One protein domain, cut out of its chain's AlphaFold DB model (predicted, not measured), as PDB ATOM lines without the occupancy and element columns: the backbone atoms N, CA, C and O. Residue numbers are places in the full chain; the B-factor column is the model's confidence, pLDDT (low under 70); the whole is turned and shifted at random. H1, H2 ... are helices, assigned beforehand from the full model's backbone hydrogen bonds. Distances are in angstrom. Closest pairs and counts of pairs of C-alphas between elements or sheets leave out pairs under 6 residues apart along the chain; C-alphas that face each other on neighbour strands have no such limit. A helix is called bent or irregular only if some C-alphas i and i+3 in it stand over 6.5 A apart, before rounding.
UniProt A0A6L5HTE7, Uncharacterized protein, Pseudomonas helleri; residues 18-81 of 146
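What this domain is: This is residues 18 to 81 of the 146 residues of an uncharacterized protein of Pseudomonas helleri (UniProt A0A6L5HTE7). The model is an open U of helices: the long H1 and the shorter H3 run side by side in opposite directions as its base, and H2 and H4 make the two arms, H2 at the last residues of H1 and H4 by its first ones. The space between the arms is empty, and the last part of H4 with the residue after it, residues 74 to 81, sticks out. The printed part has 64 residues with four named helices in the order H1, H2, H3, H4 and no named strand, and its class is all helix. The whole is loose, with a radius of gyration of the C-alphas of 13.5 A, and spans 35 by 25 by 18 A.

Where its parts are: H1, the longest helix, holds residues 18 to 35 and measures 24.5 A from its first C-alpha, at (13.390, 17.745, -27.129), to its last, at (21.582, -5.340, -27.139). It has a kink of 31 degrees near residue 29, and it is irregular: C-alphas 30 and 33 are 7.1 A apart. H3 is residues 60 to 67, 11.1 A long. H2 is residues 39 to 51, 18.0 A long. H4 is residues 70 to 80, 15.6 A long, and its last C-alpha, that of His 80, is at (29.438, 15.244, -40.925).

How they stand to each other: H1 touches H3 with residues 25 to 32 alone. The closest C-alphas of the two are those of Lys 25 and Gln 66, 6.0 A apart. H1 and H3 run opposite ways at a shallow tilt of 18 degrees. H1 and H2 are close but not clearly touching, with the closest C-alphas, those of Leu 35 and Asn 41, 6.7 A apart. Those two helices run opposite ways at a steep tilt of 62 degrees. H1 and H4 are also close but not clearly touching, with the C-alphas of Gln 18 and Ala 70 the closest at 6.7 A. Their lines are about perpendicular, at 78 degrees. H2 and H4 are apart, and so are H2 and H3, and H3 and H4. In H2 and H4 every O i to N i+4 pair is within hydrogen-bond range; in H1 it is 12 of 14 and in H3 3 of 4.

The domain as a whole: The two C-alphas farthest apart are those of Asn 39 and Asn 78, at 36.3 A. Without residues 74 to 81, which stand free, the body of 56 residues spans 34 by 23 by 12 A. The printed part has no cut. The links from H1 to H2 and from H3 to H4 are tight, the link from H2 to H3 is short with 8 residues, and no link is long. The mean pLDDT of the printed part is 95.6, and no printed residue is under 70.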
ATOM      1  N   GLN A  18      13.118  18.287 -28.463       97.19
ATOM      2  CA  GLN A  18      13.390  17.745 -27.129       97.19
ATOM      3  C   GLN A  18      12.606  16.448 -26.871       97.19
ATOM      4  O   GLN A  18      13.169  15.475 -26.379       97.19
ATOM      5  N   GLU A  19      11.342  16.394 -27.295       97.56
ATOM      6  CA  GLU A  19      10.501  15.199 -27.179       97.56
ATOM      7  C   GLU A  19      11.071  14.004 -27.958       97.56
ATOM      8  O   GLU A  19      11.142  12.893 -27.432       97.56
ATOM      9  N   GLN A  20      11.535  14.226 -29.195       97.25
ATOM     10  CA  GLN A  20      12.175  13.183 -30.003       97.25
ATOM     11  C   GLN A  20      13.450  12.663 -29.333       97.25
ATOM     12  O   GLN A  20      13.671  11.450 -29.272       97.25
ATOM     13  N   LEU A  21      14.276  13.573 -28.804       97.81
ATOM     14  CA  LEU A  21      15.499  13.218 -28.094       97.81
ATOM     15  C   LEU A  21      15.202  12.382 -26.844       97.81
ATOM     16  O   LEU A  21      15.832  11.343 -26.638       97.81
ATOM     17  N   ASP A  22      14.231  12.793 -26.033       97.56
ATOM     18  CA  ASP A  22      13.864  12.084 -24.806       97.56
ATOM     19  C   ASP A  22      13.266  10.703 -25.099       97.56
ATOM     20  O   ASP A  22      13.627   9.719 -24.443       97.56
ATOM     21  N   SER A  23      12.431  10.591 -26.139       97.81
ATOM     22  CA  SER A  23      11.908   9.304 -26.613       97.81
ATOM     23  C   SER A  23      13.025   8.342 -27.023       97.81
ATOM     24  O   SER A  23      13.043   7.190 -26.580       97.81
ATOM     25  N   ILE A  24      14.001   8.804 -27.811       96.12
ATOM     26  CA  ILE A  24      15.130   7.969 -28.246       96.12
ATOM     27  C   ILE A  24      16.022   7.589 -27.061       96.12
ATOM     28  O   ILE A  24      16.409   6.426 -26.930       96.12
ATOM     29  N   LYS A  25      16.318   8.527 -26.152       96.88
ATOM     30  CA  LYS A  25      17.096   8.242 -24.937       96.88
ATOM     31  C   LYS A  25      16.435   7.173 -24.076       96.88
ATOM     32  O   LYS A  25      17.132   6.286 -23.576       96.88
ATOM     33  N   LYS A  26      15.111   7.244 -23.910       96.69
ATOM     34  CA  LYS A  26      14.323   6.241 -23.188       96.69
ATOM     35  C   LYS A  26      14.396   4.883 -23.881       96.69
ATOM     36  O   LYS A  26      14.716   3.899 -23.218       96.69
ATOM     37  N   TYR A  27      14.159   4.841 -25.192       95.56
ATOM     38  CA  TYR A  27      14.234   3.611 -25.979       95.56
ATOM     39  C   TYR A  27      15.610   2.943 -25.862       95.56
ATOM     40  O   TYR A  27      15.696   1.773 -25.504       95.56
ATOM     41  N   LEU A  28      16.698   3.691 -26.074       93.81
ATOM     42  CA  LEU A  28      18.058   3.144 -26.025       93.81
ATOM     43  C   LEU A  28      18.431   2.618 -24.635       93.81
ATOM     44  O   LEU A  28      19.077   1.578 -24.521       93.81
ATOM     45  N   ARG A  29      17.974   3.286 -23.569       93.12
ATOM     46  CA  ARG A  29      18.155   2.802 -22.194       93.12
ATOM     47  C   ARG A  29      17.440   1.469 -21.967       93.12
ATOM     48  O   ARG A  29      17.985   0.586 -21.315       93.12
ATOM     49  N   GLN A  30      16.230   1.329 -22.504       93.62
ATOM     50  CA  GLN A  30      15.433   0.106 -22.398       93.62
ATOM     51  C   GLN A  30      15.967  -1.024 -23.285       93.62
ATOM     52  O   GLN A  30      15.824  -2.190 -22.932       93.62
ATOM     53  N   ALA A  31      16.604  -0.690 -24.407       92.12
ATOM     54  CA  ALA A  31      17.150  -1.659 -25.346       92.12
ATOM     55  C   ALA A  31      18.476  -2.282 -24.876       92.12
ATOM     56  O   ALA A  31      18.815  -3.368 -25.336       92.12
ATOM     57  N   LEU A  32      19.225  -1.647 -23.964       89.00
ATOM     58  CA  LEU A  32      20.565  -2.110 -23.568       89.00
ATOM     59  C   LEU A  32      20.621  -3.592 -23.132       89.00
ATOM     60  O   LEU A  32      21.481  -4.307 -23.650       89.00
ATOM     61  N   PRO A  33      19.717  -4.108 -22.270       90.75
ATOM     62  CA  PRO A  33      19.731  -5.524 -21.908       90.75
ATOM     63  C   PRO A  33      19.560  -6.443 -23.120       90.75
ATOM     64  O   PRO A  33      20.223  -7.470 -23.210       90.75
ATOM     65  N   GLN A  34      18.717  -6.056 -24.083       93.19
ATOM     66  CA  GLN A  34      18.523  -6.802 -25.326       93.19
ATOM     67  C   GLN A  34      19.768  -6.735 -26.220       93.19
ATOM     68  O   GLN A  34      20.189  -7.751 -26.777       93.19
ATOM     69  N   LEU A  35      20.379  -5.553 -26.337       88.94
ATOM     70  CA  LEU A  35      21.582  -5.340 -27.139       88.94
ATOM     71  C   LEU A  35      22.761  -6.171 -26.633       88.94
ATOM     72  O   LEU A  35      23.570  -6.583 -27.450       88.94
ATOM     73  N   LEU A  36      22.816  -6.499 -25.338       92.94
ATOM     74  CA  LEU A  36      23.888  -7.288 -24.721       92.94
ATOM     75  C   LEU A  36      23.447  -8.691 -24.260       92.94
ATOM     76  O   LEU A  36      24.178  -9.364 -23.542       92.94
ATOM     77  N   ALA A  37      22.275  -9.165 -24.694       95.31
ATOM     78  CA  ALA A  37      21.647 -10.379 -24.159       95.31
ATOM     79  C   ALA A  37      22.396 -11.699 -24.431       95.31
ATOM     80  O   ALA A  37      22.036 -12.730 -23.868       95.31
ATOM     81  N   THR A  38      23.388 -11.716 -25.328       97.25
ATOM     82  CA  THR A  38      24.071 -12.949 -25.751       97.25
ATOM     83  C   THR A  38      25.586 -12.778 -25.778       97.25
ATOM     84  O   THR A  38      26.085 -11.686 -26.040       97.25
ATOM     85  N   ASN A  39      26.326 -13.882 -25.626       97.56
ATOM     86  CA  ASN A  39      27.791 -13.889 -25.751       97.56
ATOM     87  C   ASN A  39      28.265 -13.349 -27.104       97.56
ATOM     88  O   ASN A  39      29.279 -12.664 -27.173       97.56
ATOM     89  N   ARG A  40      27.509 -13.610 -28.181       97.81
ATOM     90  CA  ARG A  40      27.809 -13.057 -29.507       97.81
ATOM     91  C   ARG A  40      27.710 -11.532 -29.513       97.81
ATOM     92  O   ARG A  40      28.540 -10.871 -30.123       97.81
ATOM     93  N   ASN A  41      26.706 -10.977 -28.839       96.31
ATOM     94  CA  ASN A  41      26.542  -9.530 -28.750       96.31
ATOM     95  C   ASN A  41      27.621  -8.884 -27.871       96.31
ATOM     96  O   ASN A  41      28.155  -7.846 -28.241       96.31
ATOM     97  N   LEU A  42      27.975  -9.517 -26.748       95.75
ATOM     98  CA  LEU A  42      29.071  -9.060 -25.888       95.75
ATOM     99  C   LEU A  42      30.412  -9.071 -26.628       95.75
ATOM    100  O   LEU A  42      31.147  -8.092 -26.565       95.75
ATOM    101  N   LEU A  43      30.707 -10.143 -27.373       97.31
ATOM    102  CA  LEU A  43      31.908 -10.222 -28.204       97.31
ATOM    103  C   LEU A  43      31.940  -9.098 -29.243       97.31
ATOM    104  O   LEU A  43      32.961  -8.438 -29.388       97.31
ATOM    105  N   LYS A  44      30.816  -8.832 -29.915       96.06
ATOM    106  CA  LYS A  44      30.723  -7.731 -30.879       96.06
ATOM    107  C   LYS A  44      31.004  -6.368 -30.237       96.06
ATOM    108  O   LYS A  44      31.698  -5.550 -30.829       96.06
ATOM    109  N   GLU A  45      30.481  -6.119 -29.040       95.69
ATOM    110  CA  GLU A  45      30.752  -4.864 -28.334       95.69
ATOM    111  C   GLU A  45      32.224  -4.771 -27.898       95.69
ATOM    112  O   GLU A  45      32.816  -3.706 -28.026       95.69
ATOM    113  N   LEU A  46      32.857  -5.879 -27.487       96.88
ATOM    114  CA  LEU A  46      34.305  -5.927 -27.228       96.88
ATOM    115  C   LEU A  46      35.140  -5.648 -28.482       96.88
ATOM    116  O   LEU A  46      36.148  -4.948 -28.399       96.88
ATOM    117  N   GLU A  47      34.736  -6.180 -29.637       97.00
ATOM    118  CA  GLU A  47      35.383  -5.889 -30.919       97.00
ATOM    119  C   GLU A  47      35.303  -4.398 -31.252       97.00
ATOM    120  O   GLU A  47      36.315  -3.808 -31.628       97.00
ATOM    121  N   ASP A  48      34.131  -3.778 -31.080       95.69
ATOM    122  CA  ASP A  48      33.950  -2.344 -31.307       95.69
ATOM    123  C   ASP A  48      34.770  -1.512 -30.301       95.69
ATOM    124  O   ASP A  48      35.444  -0.562 -30.707       95.69
ATOM    125  N   ILE A  49      34.784  -1.898 -29.018       95.38
ATOM    126  CA  ILE A  49      35.602  -1.257 -27.977       95.38
ATOM    127  C   ILE A  49      37.080  -1.288 -28.370       95.38
ATOM    128  O   ILE A  49      37.729  -0.246 -28.397       95.38
ATOM    129  N   ASN A  50      37.600  -2.460 -28.737       96.19
ATOM    130  CA  ASN A  50      39.000  -2.624 -29.118       96.19
ATOM    131  C   ASN A  50      39.335  -1.891 -30.428       96.19
ATOM    132  O   ASN A  50      40.372  -1.244 -30.537       96.19
ATOM    133  N   ARG A  51      38.459  -1.969 -31.437       97.06
ATOM    134  CA  ARG A  51      38.701  -1.371 -32.759       97.06
ATOM    135  C   ARG A  51      38.739   0.153 -32.721       97.06
ATOM    136  O   ARG A  51      39.451   0.753 -33.523       97.06
ATOM    137  N   PHE A  52      37.948   0.766 -31.847       94.94
ATOM    138  CA  PHE A  52      37.833   2.220 -31.742       94.94
ATOM    139  C   PHE A  52      38.501   2.793 -30.487       94.94
ATOM    140  O   PHE A  52      38.255   3.957 -30.179       94.94
ATOM    141  N   ASP A  53      39.318   1.993 -29.790       95.06
ATOM    142  CA  ASP A  53      40.035   2.372 -28.562       95.06
ATOM    143  C   ASP A  53      39.113   3.049 -27.529       95.06
ATOM    144  O   ASP A  53      39.373   4.130 -27.000       95.06
ATOM    145  N   GLN A  54      37.946   2.440 -27.319       94.62
ATOM    146  CA  GLN A  54      36.950   2.929 -26.370       94.62
ATOM    147  C   GLN A  54      37.269   2.411 -24.968       94.62
ATOM    148  O   GLN A  54      37.951   1.404 -24.783       94.62
ATOM    149  N   THR A  55      36.714   3.067 -23.951       93.44
ATOM    150  CA  THR A  55      36.765   2.566 -22.576       93.44
ATOM    151  C   THR A  55      36.164   1.158 -22.497       93.44
ATOM    152  O   THR A  55      35.079   0.925 -23.031       93.44
ATOM    153  N   LEU A  56      36.832   0.235 -21.792       95.31
ATOM    154  CA  LEU A  56      36.329  -1.119 -21.527       95.31
ATOM    155  C   LEU A  56      35.172  -1.093 -20.509       95.31
ATOM    156  O   LEU A  56      35.316  -1.485 -19.354       95.31
ATOM    157  N   ASP A  57      34.025  -0.587 -20.952       94.06
ATOM    158  CA  ASP A  57      32.779  -0.475 -20.200       94.06
ATOM    159  C   ASP A  57      31.586  -0.578 -21.163       94.06
ATOM    160  O   ASP A  57      31.304   0.327 -21.950       94.06
ATOM    161  N   PHE A  58      30.838  -1.678 -21.056       91.94
ATOM    162  CA  PHE A  58      29.667  -1.975 -21.891       91.94
ATOM    163  C   PHE A  58      28.497  -0.990 -21.714       91.94
ATOM    164  O   PHE A  58      27.554  -0.990 -22.505       91.94
ATOM    165  N   THR A  59      28.524  -0.154 -20.674       91.94
ATOM    166  CA  THR A  59      27.498   0.861 -20.401       91.94
ATOM    167  C   THR A  59      27.914   2.266 -20.834       91.94
ATOM    168  O   THR A  59      27.058   3.154 -20.921       91.94
ATOM    169  N   TYR A  60      29.194   2.470 -21.165       92.25
ATOM    170  CA  TYR A  60      29.777   3.774 -21.477       92.25
ATOM    171  C   TYR A  60      28.992   4.518 -22.564       92.25
ATOM    172  O   TYR A  60      28.560   5.654 -22.358       92.25
ATOM    173  N   LYS A  61      28.710   3.852 -23.693       91.81
ATOM    174  CA  LYS A  61      27.974   4.447 -24.823       91.81
ATOM    175  C   LYS A  61      26.598   4.962 -24.409       91.81
ATOM    176  O   LYS A  61      26.239   6.089 -24.742       91.81
ATOM    177  N   ILE A  62      25.827   4.162 -23.667       92.88
ATOM    178  CA  ILE A  62      24.498   4.576 -23.200       92.88
ATOM    179  C   ILE A  62      24.617   5.749 -22.233       92.88
ATOM    180  O   ILE A  62      23.863   6.709 -22.373       92.88
ATOM    181  N   THR A  63      25.577   5.713 -21.310       93.69
ATOM    182  CA  THR A  63      25.828   6.806 -20.364       93.69
ATOM    183  C   THR A  63      26.126   8.124 -21.083       93.69
ATOM    184  O   THR A  63      25.535   9.149 -20.740       93.69
ATOM    185  N   GLU A  64      26.958   8.109 -22.124       95.00
ATOM    186  CA  GLU A  64      27.246   9.303 -22.926       95.00
ATOM    187  C   GLU A  64      26.030   9.762 -23.740       95.00
ATOM    188  O   GLU A  64      25.699  10.948 -23.743       95.00
ATOM    189  N   ILE A  65      25.280   8.835 -24.346       94.50
ATOM    190  CA  ILE A  65      24.037   9.149 -25.070       94.50
ATOM    191  C   ILE A  65      23.020   9.850 -24.159       94.50
ATOM    192  O   ILE A  65      22.368  10.809 -24.579       94.50
ATOM    193  N   GLN A  66      22.884   9.426 -22.897       95.81
ATOM    194  CA  GLN A  66      21.951  10.072 -21.966       95.81
ATOM    195  C   GLN A  66      22.326  11.536 -21.674       95.81
ATOM    196  O   GLN A  66      21.430  12.346 -21.418       95.81
ATOM    197  N   LYS A  67      23.611  11.901 -21.770       97.12
ATOM    198  CA  LYS A  67      24.118  13.269 -21.548       97.12
ATOM    199  C   LYS A  67      23.984  14.180 -22.773       97.12
ATOM    200  O   LYS A  67      24.060  15.396 -22.625       97.12
ATOM    201  N   MET A  68      23.766  13.626 -23.969       97.25
ATOM    202  CA  MET A  68      23.707  14.411 -25.209       97.25
ATOM    203  C   MET A  68      22.547  15.410 -25.219       97.25
ATOM    204  O   MET A  68      21.445  15.126 -24.750       97.25
ATOM    205  N   THR A  69      22.776  16.571 -25.821       98.06
ATOM    206  CA  THR A  69      21.767  17.620 -26.022       98.06
ATOM    207  C   THR A  69      21.359  17.720 -27.490       98.06
ATOM    208  O   THR A  69      22.128  17.362 -28.386       98.06
ATOM    209  N   ALA A  70      20.171  18.268 -27.761       97.75
ATOM    210  CA  ALA A  70      19.707  18.505 -29.130       97.75
ATOM    211  C   ALA A  70      20.692  19.380 -29.931       97.75
ATOM    212  O   ALA A  70      20.972  19.099 -31.096       97.75
ATOM    213  N   GLY A  71      21.294  20.386 -29.282       98.00
ATOM    214  CA  GLY A  71      22.308  21.250 -29.889       98.00
ATOM    215  C   GLY A  71      23.587  20.505 -30.286       98.00
ATOM    216  O   GLY A  71      24.085  20.706 -31.391       98.00
ATOM    217  N   GLN A  72      24.093  19.603 -29.436       98.25
ATOM    218  CA  GLN A  72      25.259  18.772 -29.769       98.25
ATOM    219  C   GLN A  72      24.972  17.833 -30.942       98.25
ATOM    220  O   GLN A  72      25.813  17.694 -31.828       98.25
ATOM    221  N   ILE A  73      23.779  17.234 -30.978       97.56
ATOM    222  CA  ILE A  73      23.358  16.361 -32.081       97.56
ATOM    223  C   ILE A  73      23.288  17.163 -33.379       97.56
ATOM    224  O   ILE A  73      23.900  16.778 -34.371       97.56
ATOM    225  N   LYS A  74      22.615  18.318 -33.365       98.12
ATOM    226  CA  LYS A  74      22.545  19.220 -34.518       98.12
ATOM    227  C   LYS A  74      23.936  19.628 -35.008       98.12
ATOM    228  O   LYS A  74      24.197  19.587 -36.208       98.12
ATOM    229  N   ALA A  75      24.833  20.001 -34.098       98.31
ATOM    230  CA  ALA A  75      26.194  20.398 -34.444       98.31
ATOM    231  C   ALA A  75      26.995  19.241 -35.064       98.31
ATOM    232  O   ALA A  75      27.674  19.437 -36.070       98.31
ATOM    233  N   ALA A  76      26.898  18.033 -34.503       98.00
ATOM    234  CA  ALA A  76      27.556  16.848 -35.049       98.00
ATOM    235  C   ALA A  76      27.008  16.482 -36.437       98.00
ATOM    236  O   ALA A  76      27.785  16.236 -37.357       98.00
ATOM    237  N   MET A  77      25.684  16.520 -36.610       97.44
ATOM    238  CA  MET A  77      25.042  16.264 -37.898       97.44
ATOM    239  C   MET A  77      25.525  17.252 -38.964       97.44
ATOM    240  O   MET A  77      25.987  16.820 -40.012       97.44
ATOM    241  N   ASN A  78      25.534  18.556 -38.674       97.38
ATOM    242  CA  ASN A  78      26.025  19.575 -39.613       97.38
ATOM    243  C   ASN A  78      27.537  19.489 -39.890       97.38
ATOM    244  O   ASN A  78      27.997  19.963 -40.922       97.38
ATOM    245  N   ARG A  79      28.328  18.890 -38.991       97.81
ATOM    246  CA  ARG A  79      29.763  18.660 -39.227       97.81
ATOM    247  C   ARG A  79      30.014  17.527 -40.222       97.81
ATOM    248  O   ARG A  79      30.988  17.584 -40.965       97.81
ATOM    249  N   HIS A  80      29.187  16.487 -40.189       96.56
ATOM    250  CA  HIS A  80      29.438  15.244 -40.925       96.56
ATOM    251  C   HIS A  80      28.528  15.042 -42.138       96.56
ATOM    252  O   HIS A  80      28.816  14.185 -42.969       96.56
ATOM    253  N   MET A  81      27.453  15.817 -42.251       95.88
ATOM    254  CA  MET A  81      26.456  15.688 -43.305       95.88
ATOM    255  C   MET A  81      26.336  16.981 -44.109       95.88
ATOM    256  O   MET A  81      26.409  18.075 -43.556       95.88
TER     257      MET A  81